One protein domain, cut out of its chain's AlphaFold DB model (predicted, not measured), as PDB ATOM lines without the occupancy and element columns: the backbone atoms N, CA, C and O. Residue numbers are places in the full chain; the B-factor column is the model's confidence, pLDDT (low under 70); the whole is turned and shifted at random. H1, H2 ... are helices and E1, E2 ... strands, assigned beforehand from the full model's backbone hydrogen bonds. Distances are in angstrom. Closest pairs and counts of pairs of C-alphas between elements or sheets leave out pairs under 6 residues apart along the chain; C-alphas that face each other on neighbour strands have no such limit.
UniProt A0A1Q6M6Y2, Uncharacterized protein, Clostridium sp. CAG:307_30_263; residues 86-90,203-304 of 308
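AT A GLANCE: This is residues 86 to 90 and 203 to 304 of the 308 residues of an uncharacterized protein of Clostridium sp. CAG:307_30_263 (UniProt A0A1Q6M6Y2). The domain is a small closed barrel of six antiparallel strands, with the short helix H1 packed on its outside and the helix H2 leading away from it, so that residues 297 to 304 stick out. The long link between E5 and E6, residues 273 to 286, runs out from the barrel and folds back, its far turn and the end of H2 making the longest dimension. The 107 printed residues have two named helices and six named strands, in the order H1 E1 E2 E3 E4 E5 E6 H2; the class is mixed, helices and strands, with under half of the residues in named elements. The whole is compact, with a radius of gyration of the C-alphas of 14.1 A, and spans 46 by 33 by 28 A.

HOW THE PARTS SIT: Round the barrel run E1 (residues 214 to 219), E2 (229 to 238), E3 (243 to 245), E6 (287 to 291), E5 (265 to 272), E4 (257 to 260) and back to E1. E1 E2 E3 and E4 E5 E6 are meanders, each strand the antiparallel neighbour of the one before. E1 E2 E3 E4 and E3 E4 E5 E6 are Greek keys, four strands in a row whose first is the antiparallel neighbour of the fourth. Within hydrogen-bond range are N 217 and O 231 of the hairpin E1 and E2, 2.9 A; N 244 and O 237 of the hairpin E2 and E3, 2.8 A; N 243 and O 289 of E3 and E6, 2.9 A; N 290 and O 268 of the hairpin E5 and E6, 2.8 A; N 258 and O 267 of the hairpin E4 and E5, 2.9 A; and N 259 and O 216 of E4 and E1, 2.8 A. E2 bends by 64 degrees at residue 234; its pairing is staggered, with E1 over residues 229 to 234 and E3 over 235 to 238. H1 (residues 86 to 90) is on the barrel, outside it, at a height over the sheet of 8.4 A, and only just over E1, on which 3 of its 5 C-alphas fall; its closest C-alphas to E1 are those of Ala 89 and Met 218, 7.0 A. H2 (residues 292 to 303) is on the barrel, outside it, over E4 and E5, and stands up from the sheet at 51 degrees; its closest C-alphas to E5 are those of Gly 267 and Lys 292, 4.5 A. H1 and H2 are apart. In both helices every O i to N i+4 pair is within hydrogen-bond range.

IN THESE COORDINATES: From first to last C-alpha, E2 measures 23.7 A, E5 19.0 A, E1 17.1 A, H2 16.0 A and E6 12.6 A. C-alpha 86, where H1 begins, is at (156.549, 175.137, 222.093); C-alpha 303, where H2 ends, is at (169.743, 168.192, 198.295).

THE WHOLE: The C-alphas of Ser 279 and Gly 304 are the two farthest apart, 48.0 A. Residues 91 to 202 are not printed, and C-alphas 90 and 203 across the cut are 16.9 A apart. The links E3 to E4 and E5 to E6 are long. Mean pLDDT of the printed part is 90.5; residue 207 is under 70.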
ATOM      1  N   VAL A  86     156.028 173.778 222.300       94.25
ATOM      2  CA  VAL A  86     156.549 175.137 222.093       94.25
ATOM      3  C   VAL A  86     158.050 175.173 222.348       94.25
ATOM      4  O   VAL A  86     158.764 175.679 221.491       94.25
ATOM      5  N   ASP A  87     158.538 174.570 223.432       91.00
ATOM      6  CA  ASP A  87     159.976 174.481 223.721       91.00
ATOM      7  C   ASP A  87     160.734 173.742 222.606       91.00
ATOM      8  O   ASP A  87     161.806 174.165 222.159       91.00
ATOM      9  N   PHE A  88     160.160 172.643 222.108       90.12
ATOM     10  CA  PHE A  88     160.712 171.926 220.963       90.12
ATOM     11  C   PHE A  88     160.736 172.801 219.706       90.12
ATOM     12  O   PHE A  88     161.773 172.890 219.043       90.12
ATOM     13  N   ALA A  89     159.603 173.434 219.385       92.12
ATOM     14  CA  ALA A  89     159.445 174.260 218.198       92.12
ATOM     15  C   ALA A  89     160.377 175.474 218.224       92.12
ATOM     16  O   ALA A  89     160.947 175.796 217.185       92.12
ATOM     17  N   ASP A  90     160.568 176.101 219.386       93.25
ATOM     18  CA  ASP A  90     161.452 177.252 219.571       93.25
ATOM     19  C   ASP A  90     162.899 176.882 219.247       93.25
ATOM     20  O   ASP A  90     163.556 177.524 218.432       93.25
ATOM     21  N   PHE A 203     159.976 164.507 210.160       79.81
ATOM     22  CA  PHE A 203     159.001 164.288 209.085       79.81
ATOM     23  C   PHE A 203     158.109 163.060 209.301       79.81
ATOM     24  O   PHE A 203     157.293 162.735 208.427       79.81
ATOM     25  N   GLU A 204     158.241 162.384 210.447       77.19
ATOM     26  CA  GLU A 204     157.500 161.166 210.763       77.19
ATOM     27  C   GLU A 204     155.994 161.290 210.478       77.19
ATOM     28  O   GLU A 204     155.361 162.353 210.564       77.19
ATOM     29  N   SER A 205     155.403 160.177 210.043       71.69
ATOM     30  CA  SER A 205     153.975 160.114 209.759       71.69
ATOM     31  C   SER A 205     153.180 160.296 211.043       71.69
ATOM     32  O   SER A 205     153.293 159.496 211.967       71.69
ATOM     33  N   ASP A 206     152.307 161.296 211.062       70.31
ATOM     34  CA  ASP A 206     151.333 161.462 212.128       70.31
ATOM     35  C   ASP A 206     149.986 160.943 211.605       70.31
ATOM     36  O   ASP A 206     149.212 161.675 210.983       70.31
ATOM     37  N   GLU A 207     149.738 159.638 211.788       69.06
ATOM     38  CA  GLU A 207     148.548 158.936 211.264       69.06
ATOM     39  C   GLU A 207     147.222 159.551 211.750       69.06
ATOM     40  O   GLU A 207     146.157 159.300 211.182       69.06
ATOM     41  N   ASN A 208     147.276 160.388 212.787       72.19
ATOM     42  CA  ASN A 208     146.115 161.004 213.407       72.19
ATOM     43  C   ASN A 208     145.828 162.430 212.920       72.19
ATOM     44  O   ASN A 208     144.805 163.002 213.320       72.19
ATOM     45  N   ILE A 209     146.667 163.003 212.047       86.06
ATOM     46  CA  ILE A 209     146.480 164.375 211.574       86.06
ATOM     47  C   ILE A 209     145.280 164.483 210.642       86.06
ATOM     48  O   ILE A 209     145.206 163.922 209.553       86.06
ATOM     49  N   LYS A 210     144.306 165.261 211.102       92.19
ATOM     50  CA  LYS A 210     143.032 165.502 210.425       92.19
ATOM     51  C   LYS A 210     142.475 166.875 210.771       92.19
ATOM     52  O   LYS A 210     142.953 167.557 211.677       92.19
ATOM     53  N   LYS A 211     141.400 167.268 210.088       94.25
ATOM     54  CA  LYS A 211     140.618 168.452 210.462       94.25
ATOM     55  C   LYS A 211     140.257 168.414 211.957       94.25
ATOM     56  O   LYS A 211     139.761 167.400 212.440       94.25
ATOM     57  N   GLY A 212     140.483 169.524 212.655       93.75
ATOM     58  CA  GLY A 212     140.286 169.670 214.099       93.75
ATOM     59  C   GLY A 212     141.521 169.359 214.947       93.75
ATOM     60  O   GLY A 212     141.512 169.679 216.129       93.75
ATOM     61  N   SER A 213     142.584 168.787 214.368       93.06
ATOM     62  CA  SER A 213     143.843 168.574 215.099       93.06
ATOM     63  C   SER A 213     144.452 169.913 215.484       93.06
ATOM     64  O   SER A 213     144.486 170.830 214.656       93.06
ATOM     65  N   TYR A 214     144.920 170.011 216.726       94.12
ATOM     66  CA  TYR A 214     145.653 171.171 217.209       94.12
ATOM     67  C   TYR A 214     147.033 171.237 216.567       94.12
ATOM     68  O   TYR A 214     147.675 170.212 216.331       94.12
ATOM     69  N   VAL A 215     147.459 172.460 216.286       95.69
ATOM     70  CA  VAL A 215     148.742 172.772 215.669       95.69
ATOM     71  C   VAL A 215     149.351 174.011 216.304       95.69
ATOM     72  O   VAL A 215     148.626 174.887 216.789       95.69
ATOM     73  N   VAL A 216     150.676 174.081 216.242       96.06
ATOM     74  CA  VAL A 216     151.478 175.239 216.633       96.06
ATOM     75  C   VAL A 216     152.168 175.776 215.393       96.06
ATOM     76  O   VAL A 216     152.901 175.046 214.732       96.06
ATOM     77  N   ALA A 217     151.916 177.037 215.057       96.88
ATOM     78  CA  ALA A 217     152.697 177.764 214.068       96.88
ATOM     79  C   ALA A 217     153.692 178.667 214.793       96.88
ATOM     80  O   ALA A 217     153.303 179.378 215.724       96.88
ATOM     81  N   MET A 218     154.944 178.657 214.346       95.69
ATOM     82  CA  MET A 218     156.015 179.451 214.937       95.69
ATOM     83  C   MET A 218     156.787 180.233 213.876       95.69
ATOM     84  O   MET A 218     156.884 179.809 212.721       95.69
ATOM     85  N   GLY A 219     157.314 181.389 214.272       94.81
ATOM     86  CA  GLY A 219     158.223 182.182 213.457       94.81
ATOM     87  C   GLY A 219     158.537 183.542 214.070       94.81
ATOM     88  O   GLY A 219     158.127 183.840 215.184       94.81
ATOM     89  N   THR A 220     159.262 184.372 213.327       93.69
ATOM     90  CA  THR A 220     159.703 185.711 213.736       93.69
ATOM     91  C   THR A 220     158.935 186.780 212.949       93.69
ATOM     92  O   THR A 220     159.397 187.238 211.895       93.69
ATOM     93  N   PRO A 221     157.724 187.168 213.388       86.00
ATOM     94  CA  PRO A 221     156.904 188.122 212.670       86.00
ATOM     95  C   PRO A 221     157.484 189.534 212.776       86.00
ATOM     96  O   PRO A 221     157.731 190.020 213.871       86.00
ATOM     97  N   ILE A 222     157.557 190.236 211.645       79.50
ATOM     98  CA  ILE A 222     157.821 191.684 211.521       79.50
ATOM     99  C   ILE A 222     159.233 192.141 211.941       79.50
ATOM    100  O   ILE A 222     159.848 192.885 211.184       79.50
ATOM    101  N   ASP A 223     159.715 191.751 213.122       86.44
ATOM    102  CA  ASP A 223     160.921 192.267 213.778       86.44
ATOM    103  C   ASP A 223     161.540 191.201 214.710       86.44
ATOM    104  O   ASP A 223     160.825 190.335 215.221       86.44
ATOM    105  N   LEU A 224     162.850 191.287 214.975       88.56
ATOM    106  CA  LEU A 224     163.556 190.425 215.942       88.56
ATOM    107  C   LEU A 224     162.983 190.509 217.352       88.56
ATOM    108  O   LEU A 224     163.056 189.534 218.091       88.56
ATOM    109  N   ALA A 225     162.364 191.630 217.721       88.69
ATOM    110  CA  ALA A 225     161.679 191.767 219.003       88.69
ATOM    111  C   ALA A 225     160.544 190.744 219.208       88.69
ATOM    112  O   ALA A 225     160.067 190.580 220.330       88.69
ATOM    113  N   TYR A 226     160.099 190.074 218.140       89.94
ATOM    114  CA  TYR A 226     159.073 189.034 218.169       89.94
ATOM    115  C   TYR A 226     159.621 187.649 217.800       89.94
ATOM    116  O   TYR A 226     158.851 186.794 217.355       89.94
ATOM    117  N   TYR A 227     160.931 187.427 217.951       91.62
ATOM    118  CA  TYR A 227     161.597 186.156 217.662       91.62
ATOM    119  C   TYR A 227     160.802 184.945 218.175       91.62
ATOM    120  O   TYR A 227     160.287 184.957 219.292       91.62
ATOM    121  N   ASN A 228     160.649 183.942 217.304       92.56
ATOM    122  CA  ASN A 228     159.962 182.674 217.576       92.56
ATOM    123  C   ASN A 228     158.594 182.784 218.286       92.56
ATOM    124  O   ASN A 228     158.205 181.945 219.098       92.56
ATOM    125  N   THR A 229     157.790 183.782 217.917       94.81
ATOM    126  CA  THR A 229     156.393 183.882 218.348       94.81
ATOM    127  C   THR A 229     155.617 182.603 218.009       94.81
ATOM    128  O   THR A 229     155.409 182.270 216.839       94.81
ATOM    129  N   ALA A 230     155.118 181.926 219.044       95.25
ATOM    130  CA  ALA A 230     154.234 180.773 218.925       95.25
ATOM    131  C   ALA A 230     152.762 181.193 218.792       95.25
ATOM    132  O   ALA A 230     152.279 182.115 219.452       95.25
ATOM    133  N   SER A 231     152.012 180.463 217.970       95.25
ATOM    134  CA  SER A 231     150.568 180.626 217.827       95.25
ATOM    135  C   SER A 231     149.879 179.272 217.726       95.25
ATOM    136  O   SER A 231     150.297 178.392 216.973       95.25
ATOM    137  N   PHE A 232     148.792 179.103 218.472       95.50
ATOM    138  CA  PHE A 232     148.015 177.869 218.473       95.50
ATOM    139  C   PHE A 232     146.791 177.988 217.577       95.50
ATOM    140  O   PHE A 232     146.175 179.047 217.449       95.50
ATOM    141  N   GLY A 233     146.388 176.867 216.993       95.31
ATOM    142  CA  GLY A 233     145.130 176.774 216.275       95.31
ATOM    143  C   GLY A 233     144.789 175.344 215.917       95.31
ATOM    144  O   GLY A 233     145.352 174.397 216.454       95.31
ATOM    145  N   GLN A 234     143.836 175.191 215.006       96.00
ATOM    146  CA  GLN A 234     143.391 173.883 214.541       96.00
ATOM    147  C   GLN A 234     143.414 173.817 213.024       96.00
ATOM    148  O   GLN A 234     143.162 174.812 212.335       96.00
ATOM    149  N   ILE A 235     143.645 172.620 212.496       97.06
ATOM    150  CA  ILE A 235     143.526 172.355 211.066       97.06
ATOM    151  C   ILE A 235     142.063 172.489 210.648       97.06
ATOM    152  O   ILE A 235     141.181 171.773 211.121       97.06
ATOM    153  N   SER A 236     141.805 173.385 209.704       96.38
ATOM    154  CA  SER A 236     140.480 173.629 209.136       96.38
ATOM    155  C   SER A 236     140.213 172.783 207.891       96.38
ATOM    156  O   SER A 236     139.072 172.363 207.666       96.38
ATOM    157  N   LYS A 237     141.250 172.520 207.082       95.81
ATOM    158  CA  LYS A 237     141.169 171.732 205.844       95.81
ATOM    159  C   LYS A 237     142.558 171.252 205.416       95.81
ATOM    160  O   LYS A 237     143.507 172.019 205.494       95.81
ATOM    161  N   ILE A 238     142.649 170.027 204.905       94.44
ATOM    162  CA  ILE A 238     143.860 169.482 204.276       94.44
ATOM    163  C   ILE A 238     143.527 169.171 202.815       94.44
ATOM    164  O   ILE A 238     142.472 168.601 202.524       94.44
ATOM    165  N   THR A 239     144.396 169.579 201.900       94.38
ATOM    166  CA  THR A 239     144.383 169.179 200.488       94.38
ATOM    167  C   THR A 239     145.779 168.708 200.094       94.38
ATOM    168  O   THR A 239     146.729 168.901 200.845       94.38
ATOM    169  N   SER A 240     145.929 168.161 198.886       92.19
ATOM    170  CA  SER A 240     147.246 167.805 198.342       92.19
ATOM    171  C   SER A 240     148.189 168.999 198.153       92.19
ATOM    172  O   SER A 240     149.354 168.795 197.860       92.19
ATOM    173  N   SER A 241     147.689 170.235 198.257       92.94
ATOM    174  CA  SER A 241     148.440 171.460 197.961       92.94
ATOM    175  C   SER A 241     148.558 172.420 199.141       92.94
ATOM    176  O   SER A 241     149.353 173.347 199.087       92.94
ATOM    177  N   THR A 242     147.713 172.280 200.165       95.06
ATOM    178  CA  THR A 242     147.624 173.243 201.270       95.06
ATOM    179  C   THR A 242     147.125 172.586 202.548       95.06
ATOM    180  O   THR A 242     146.184 171.787 202.514       95.06
ATOM    181  N   VAL A 243     147.667 173.025 203.679       96.62
ATOM    182  CA  VAL A 243     147.083 172.825 205.007       96.62
ATOM    183  C   VAL A 243     146.507 174.159 205.466       96.62
ATOM    184  O   VAL A 243     147.246 175.095 205.749       96.62
ATOM    185  N   GLN A 244     145.181 174.266 205.525       97.00
ATOM    186  CA  GLN A 244     144.506 175.431 206.091       97.00
ATOM    187  C   GLN A 244     144.403 175.272 207.610       97.00
ATOM    188  O   GLN A 244     143.864 174.265 208.079       97.00
ATOM    189  N   HIS A 245     144.809 176.282 208.374       96.25
ATOM    190  CA  HIS A 245     144.750 176.272 209.838       96.25
ATOM    191  C   HIS A 245     144.231 177.592 210.422       96.25
ATOM    192  O   HIS A 245     144.096 178.597 209.724       96.25
ATOM    193  N   GLY A 246     143.900 177.552 211.715       94.94
ATOM    194  CA  GLY A 246     143.477 178.711 212.507       94.94
ATOM    195  C   GLY A 246     144.585 179.354 213.348       94.94
ATOM    196  O   GLY A 246     144.307 180.347 214.009       94.94
ATOM    197  N   ALA A 247     145.804 178.798 213.356       94.81
ATOM    198  CA  ALA A 247     146.932 179.401 214.076       94.81
ATOM    199  C   ALA A 247     147.362 180.704 213.390       94.81
ATOM    200  O   ALA A 247     147.609 180.706 212.183       94.81
ATOM    201  N   THR A 248     147.392 181.804 214.141       92.75
ATOM    202  CA  THR A 248     147.633 183.141 213.592       92.75
ATOM    203  C   THR A 248     149.046 183.278 213.050       92.75
ATOM    204  O   THR A 248     150.009 183.231 213.806       92.75
ATOM    205  N   ILE A 249     149.167 183.568 211.755       88.75
ATOM    206  CA  ILE A 249     150.451 183.916 211.145       88.75
ATOM    207  C   ILE A 249     150.431 185.322 210.549       88.75
ATOM    208  O   ILE A 249     149.429 185.767 209.981       88.75
ATOM    209  N   ASN A 250     151.562 186.009 210.682       84.38
ATOM    210  CA  ASN A 250     151.827 187.327 210.109       84.38
ATOM    211  C   ASN A 250     153.079 187.265 209.222       84.38
ATOM    212  O   ASN A 250     153.797 186.263 209.217       84.38
ATOM    213  N   SER A 251     153.352 188.342 208.480       83.81
ATOM    214  CA  SER A 251     154.604 188.486 207.729       83.81
ATOM    215  C   SER A 251     155.807 188.262 208.647       83.81
ATOM    216  O   SER A 251     155.869 188.857 209.720       83.81
ATOM    217  N   GLY A 252     156.732 187.403 208.222       82.50
ATOM    218  CA  GLY A 252     157.886 186.950 209.008       82.50
ATOM    219  C   GLY A 252     157.748 185.530 209.571       82.50
ATOM    220  O   GLY A 252     158.759 184.858 209.738       82.50
ATOM    221  N   ASN A 253     156.524 185.004 209.725       90.06
ATOM    222  CA  ASN A 253     156.318 183.570 209.994       90.06
ATOM    223  C   ASN A 253     156.507 182.700 208.744       90.06
ATOM    224  O   ASN A 253     156.612 181.481 208.867       90.06
ATOM    225  N   SER A 254     156.516 183.307 207.553       92.19
ATOM    226  CA  SER A 254     156.782 182.625 206.285       92.19
ATOM    227  C   SER A 254     158.110 181.872 206.356       92.19
ATOM    228  O   SER A 254     159.130 182.440 206.744       92.19
ATOM    229  N   GLY A 255     158.066 180.584 206.034       95.56
ATOM    230  CA  GLY A 255     159.177 179.642 206.111       95.56
ATOM    231  C   GLY A 255     159.297 178.924 207.459       95.56
ATOM    232  O   GLY A 255     159.987 177.913 207.544       95.56
ATOM    233  N   GLY A 256     158.595 179.388 208.497       96.88
ATOM    234  CA  GLY A 256     158.551 178.747 209.811       96.88
ATOM    235  C   GLY A 256     157.639 177.514 209.846       96.88
ATOM    236  O   GLY A 256     156.818 177.316 208.944       96.88
ATOM    237  N   PRO A 257     157.747 176.671 210.882       96.94
ATOM    238  CA  PRO A 257     157.041 175.399 210.928       96.94
ATOM    239  C   PRO A 257     155.579 175.521 211.370       96.94
ATOM    240  O   PRO A 257     155.194 176.395 212.154       96.94
ATOM    241  N   LEU A 258     154.775 174.569 210.899       97.50
ATOM    242  CA  LEU A 258     153.491 174.191 211.475       97.50
ATOM    243  C   LEU A 258     153.635 172.786 212.078       97.50
ATOM    244  O   LEU A 258     153.727 171.810 211.334       97.50
ATOM    245  N   PHE A 259     153.644 172.674 213.403       95.38
ATOM    246  CA  PHE A 259     153.794 171.408 214.129       95.38
ATOM    247  C   PHE A 259     152.459 170.874 214.650       95.38
ATOM    248  O   PHE A 259     151.558 171.650 214.974       95.38
ATOM    249  N   SER A 260     152.331 169.550 214.771       92.50
ATOM    250  CA  SER A 260     151.302 168.935 215.619       92.50
ATOM    251  C   SER A 260     151.714 168.979 217.087       92.50
ATOM    252  O   SER A 260     152.875 169.221 217.400       92.50
ATOM    253  N   LEU A 261     150.789 168.673 218.000       89.44
ATOM    254  CA  LEU A 261     151.111 168.545 219.430       89.44
ATOM    255  C   LEU A 261     152.087 167.398 219.753       89.44
ATOM    256  O   LEU A 261     152.592 167.341 220.865       89.44
ATOM    257  N   ASN A 262     152.369 166.508 218.795       84.56
ATOM    258  CA  ASN A 262     153.395 165.472 218.936       84.56
ATOM    259  C   ASN A 262     154.799 165.970 218.536       84.56
ATOM    260  O   ASN A 262     155.734 165.180 218.530       84.56
ATOM    261  N   GLY A 263     154.946 167.238 218.128       84.81
ATOM    262  CA  GLY A 263     156.208 167.786 217.612       84.81
ATOM    263  C   GLY A 263     156.521 167.409 216.160       84.81
ATOM    264  O   GLY A 263     157.585 167.748 215.649       84.81
ATOM    265  N   ASN A 264     155.598 166.743 215.457       89.31
ATOM    266  CA  ASN A 264     155.796 166.355 214.059       89.31
ATOM    267  C   ASN A 264     155.515 167.522 213.117       89.31
ATOM    268  O   ASN A 264     154.506 168.222 213.268       89.31
ATOM    269  N   LEU A 265     156.376 167.712 212.113       92.94
ATOM    270  CA  LEU A 265     156.185 168.757 211.116       92.94
ATOM    271  C   LEU A 265     155.004 168.407 210.205       92.94
ATOM    272  O   LEU A 265     154.982 167.365 209.552       92.94
ATOM    273  N   ILE A 266     154.019 169.300 210.145       95.06
ATOM    274  CA  ILE A 266     152.817 169.166 209.308       95.06
ATOM    275  C   ILE A 266     152.963 169.955 208.010       95.06
ATOM    276  O   ILE A 266     152.420 169.568 206.972       95.06
ATOM    277  N   GLY A 267     153.709 171.056 208.055       95.94
ATOM    278  CA  GLY A 267     153.978 171.880 206.892       95.94
ATOM    279  C   GLY A 267     154.814 173.110 207.209       95.94
ATOM    280  O   GLY A 267     155.210 173.329 208.353       95.94
ATOM    281  N   ILE A 268     155.044 173.921 206.182       98.19
ATOM    282  CA  ILE A 268     155.770 175.192 206.272       98.19
ATOM    283  C   ILE A 268     154.783 176.342 206.100       98.19
ATOM    284  O   ILE A 268     154.086 176.409 205.085       98.19
ATOM    285  N   ASN A 269     154.707 177.234 207.085       96.94
ATOM    286  CA  ASN A 269     153.865 178.426 207.034       96.94
ATOM    287  C   ASN A 269     154.240 179.250 205.803       96.94
ATOM    288  O   ASN A 269     155.411 179.559 205.610       96.94
ATOM    289  N   ASN A 270     153.256 179.605 204.979       89.38
ATOM    290  CA  ASN A 270     153.506 180.327 203.731       89.38
ATOM    291  C   ASN A 270     152.699 181.628 203.683       89.38
ATOM    292  O   ASN A 270     153.265 182.720 203.617       89.38
ATOM    293  N   ALA A 271     151.369 181.518 203.755       80.38
ATOM    294  CA  ALA A 271     150.495 182.614 203.360       80.38
ATOM    295  C   ALA A 271     149.264 182.777 204.253       80.38
ATOM    296  O   ALA A 271     148.684 181.824 204.773       80.38
ATOM    297  N   LYS A 272     148.794 184.022 204.323       81.44
ATOM    298  CA  LYS A 272     147.497 184.410 204.881       81.44
ATOM    299  C   LYS A 272     146.561 184.813 203.746       81.44
ATOM    300  O   LYS A 272     146.947 185.579 202.864       81.44
ATOM    301  N   LEU A 273     145.302 184.378 203.797       73.38
ATOM    302  CA  LEU A 273     144.273 184.981 202.952       73.38
ATOM    303  C   LEU A 273     143.873 186.335 203.539       73.38
ATOM    304  O   LEU A 273     143.114 186.407 204.501       73.38
ATOM    305  N   SER A 274     144.378 187.405 202.939       72.38
ATOM    306  CA  SER A 274     144.026 188.783 203.281       72.38
ATOM    307  C   SER A 274     143.281 189.450 202.131       72.38
ATOM    308  O   SER A 274     143.610 189.238 200.964       72.38
ATOM    309  N   GLY A 275     142.303 190.298 202.435       79.12
ATOM    310  CA  GLY A 275     141.596 191.069 201.415       79.12
ATOM    311  C   GLY A 275     140.257 191.593 201.902       79.12
ATOM    312  O   GLY A 275     139.934 191.505 203.084       79.12
ATOM    313  N   LYS A 276     139.467 192.132 200.973       80.69
ATOM    314  CA  LYS A 276     138.067 192.485 201.218       80.69
ATOM    315  C   LYS A 276     137.162 191.608 200.368       80.69
ATOM    316  O   LYS A 276     137.448 191.371 199.197       80.69
ATOM    317  N   THR A 277     136.069 191.137 200.950       84.56
ATOM    318  CA  THR A 277     134.994 190.485 200.205       84.56
ATOM    319  C   THR A 277     134.321 191.488 199.264       84.56
ATOM    320  O   THR A 277     134.475 192.705 199.399       84.56
ATOM    321  N   SER A 278     133.498 190.991 198.343       83.38
ATOM    322  CA  SER A 278     132.640 191.834 197.499       83.38
ATOM    323  C   SER A 278     131.669 192.713 198.302       83.38
ATOM    324  O   SER A 278     131.252 193.756 197.812       83.38
ATOM    325  N   SER A 279     131.347 192.331 199.544       85.50
ATOM    326  CA  SER A 279     130.552 193.129 200.488       85.50
ATOM    327  C   SER A 279     131.369 194.168 201.269       85.50
ATOM    328  O   SER A 279     130.807 194.883 202.093       85.50
ATOM    329  N   GLY A 280     132.684 194.256 201.042       83.62
ATOM    330  CA  GLY A 280     133.584 195.192 201.720       83.62
ATOM    331  C   GLY A 280     134.116 194.717 203.077       83.62
ATOM    332  O   GLY A 280     134.864 195.458 203.715       83.62
ATOM    333  N   SER A 281     133.772 193.501 203.511       86.94
ATOM    334  CA  SER A 281     134.233 192.912 204.774       86.94
ATOM    335  C   SER A 281     135.687 192.457 204.658       86.94
ATOM    336  O   SER A 281     136.052 191.831 203.668       86.94
ATOM    337  N   THR A 282     136.517 192.739 205.660       86.62
ATOM    338  CA  THR A 282     137.902 192.246 205.698       86.62
ATOM    339  C   THR A 282     137.924 190.734 205.939       86.62
ATOM    340  O   THR A 282     137.173 190.232 206.774       86.62
ATOM    341  N   ILE A 283     138.768 190.013 205.202       82.19
ATOM    342  CA  ILE A 283     139.011 188.578 205.383       82.19
ATOM    343  C   ILE A 283     140.157 188.407 206.380       82.19
ATOM    344  O   ILE A 283     141.248 188.926 206.157       82.19
ATOM    345  N   GLU A 284     139.895 187.673 207.456       84.12
ATOM    346  CA  GLU A 284     140.829 187.386 208.545       84.12
ATOM    347  C   GLU A 284     140.650 185.931 209.013       84.12
ATOM    348  O   GLU A 284     139.591 185.336 208.802       84.12
ATOM    349  N   GLY A 285     141.675 185.352 209.647       84.25
ATOM    350  CA  GLY A 285     141.587 184.023 210.277       84.25
ATOM    351  C   GLY A 285     141.683 182.815 209.334       84.25
ATOM    352  O   GLY A 285     141.305 181.711 209.722       84.25
ATOM    353  N   ILE A 286     142.158 183.000 208.099       88.94
ATOM    354  CA  ILE A 286     142.401 181.912 207.140       88.94
ATOM    355  C   ILE A 286     143.883 181.913 206.772       88.94
ATOM    356  O   ILE A 286     144.361 182.810 206.071       88.94
ATOM    357  N   PHE A 287     144.588 180.887 207.237       94.88
ATOM    358  CA  PHE A 287     146.032 180.744 207.098       94.88
ATOM    359  C   PHE A 287     146.381 179.426 206.414       94.88
ATOM    360  O   PHE A 287     145.621 178.458 206.524       94.88
ATOM    361  N   PHE A 288     147.502 179.405 205.699       95.88
ATOM    362  CA  PHE A 288     147.946 178.264 204.913       95.88
ATOM    363  C   PHE A 288     149.416 177.928 205.154       95.88
ATOM    364  O   PHE A 288     150.289 178.801 205.118       95.88
ATOM    365  N   ALA A 289     149.667 176.627 205.258       97.31
ATOM    366  CA  ALA A 289     150.984 176.026 205.174       97.31
ATOM    367  C   ALA A 289     151.099 175.127 203.931       97.31
ATOM    368  O   ALA A 289     150.106 174.549 203.465       97.31
ATOM    369  N   ILE A 290     152.318 175.003 203.409       97.44
ATOM    370  CA  ILE A 290     152.694 174.018 202.390       97.44
ATOM    371  C   ILE A 290     152.714 172.639 203.071       97.44
ATOM    372  O   ILE A 290     153.416 172.501 204.073       97.44
ATOM    373  N   PRO A 291     151.961 171.632 202.587       96.12
ATOM    374  CA  PRO A 291     151.950 170.291 203.173       96.12
ATOM    375  C   PRO A 291     153.339 169.656 203.192       96.12
ATOM    376  O   PRO A 291     154.092 169.794 202.225       96.12
ATOM    377  N   LYS A 292     153.656 168.913 204.256       94.75
ATOM    378  CA  LYS A 292     154.959 168.253 204.409       94.75
ATOM    379  C   LYS A 292     155.338 167.350 203.235       94.75
ATOM    380  O   LYS A 292     156.515 167.245 202.927       94.75
ATOM    381  N   GLU A 293     154.376 166.738 202.545       94.69
ATOM    382  CA  GLU A 293     154.652 165.883 201.386       94.69
ATOM    383  C   GLU A 293     155.289 166.677 200.236       94.69
ATOM    384  O   GLU A 293     156.254 166.213 199.634       94.69
ATOM    385  N   ILE A 294     154.809 167.904 199.988       96.44
ATOM    386  CA  ILE A 294     155.408 168.819 199.003       96.44
ATOM    387  C   ILE A 294     156.791 169.273 199.476       96.44
ATOM    388  O   ILE A 294     157.720 169.362 198.677       96.44
ATOM    389  N   VAL A 295     156.939 169.545 200.775       96.44
ATOM    390  CA  VAL A 295     158.221 169.958 201.366       96.44
ATOM    391  C   VAL A 295     159.276 168.870 201.169       96.44
ATOM    392  O   VAL A 295     160.351 169.165 200.662       96.44
ATOM    393  N   ILE A 296     158.953 167.619 201.506       95.38
ATOM    394  CA  ILE A 296     159.824 166.446 201.336       95.38
ATOM    395  C   ILE A 296     160.239 166.295 199.870       95.38
ATOM    396  O   ILE A 296     161.426 166.165 199.577       95.38
ATOM    397  N   GLU A 297     159.281 166.358 198.939       95.88
ATOM    398  CA  GLU A 297     159.557 166.275 197.500       95.88
ATOM    399  C   GLU A 297     160.515 167.386 197.040       95.88
ATOM    400  O   GLU A 297     161.505 167.115 196.358       95.88
ATOM    401  N   SER A 298     160.266 168.631 197.455       96.88
ATOM    402  CA  SER A 298     161.122 169.769 197.117       96.88
ATOM    403  C   SER A 298     162.521 169.651 197.718       96.88
ATOM    404  O   SER A 298     163.492 169.899 197.009       96.88
ATOM    405  N   VAL A 299     162.643 169.257 198.986       96.12
ATOM    406  CA  VAL A 299     163.942 169.101 199.656       96.12
ATOM    407  C   VAL A 299     164.754 167.994 198.990       96.12
ATOM    408  O   VAL A 299     165.907 168.233 198.638       96.12
ATOM    409  N   ASN A 300     164.144 166.844 198.701       95.94
ATOM    410  CA  ASN A 300     164.800 165.762 197.962       95.94
ATOM    411  C   ASN A 300     165.279 166.213 196.578       95.94
ATOM    412  O   ASN A 300     166.369 165.837 196.152       95.94
ATOM    413  N   GLY A 301     164.503 167.053 195.889       96.56
ATOM    414  CA  GLY A 301     164.911 167.648 194.617       96.56
ATOM    415  C   GLY A 301     166.090 168.625 194.725       96.56
ATOM    416  O   GLY A 301     166.835 168.772 193.758       96.56
ATOM    417  N   ILE A 302     166.272 169.279 195.878       96.31
ATOM    418  CA  ILE A 302     167.332 170.272 196.111       96.31
ATOM    419  C   ILE A 302     168.629 169.609 196.592       96.31
ATOM    420  O   ILE A 302     169.695 169.891 196.050       96.31
ATOM    421  N   VAL A 303     168.557 168.752 197.615       93.44
ATOM    422  CA  VAL A 303     169.743 168.192 198.295       93.44
ATOM    423  C   VAL A 303     169.947 166.686 198.079       93.44
ATOM    424  O   VAL A 303     171.012 166.175 198.419       93.44
ATOM    425  N   GLY A 304     168.990 165.983 197.469       89.62
ATOM    426  CA  GLY A 304     169.019 164.530 197.256       89.62
ATOM    427  C   GLY A 304     168.235 163.733 198.311       89.62
ATOM    428  O   GLY A 304     167.959 164.220 199.399       89.62
TER     429      GLY A 304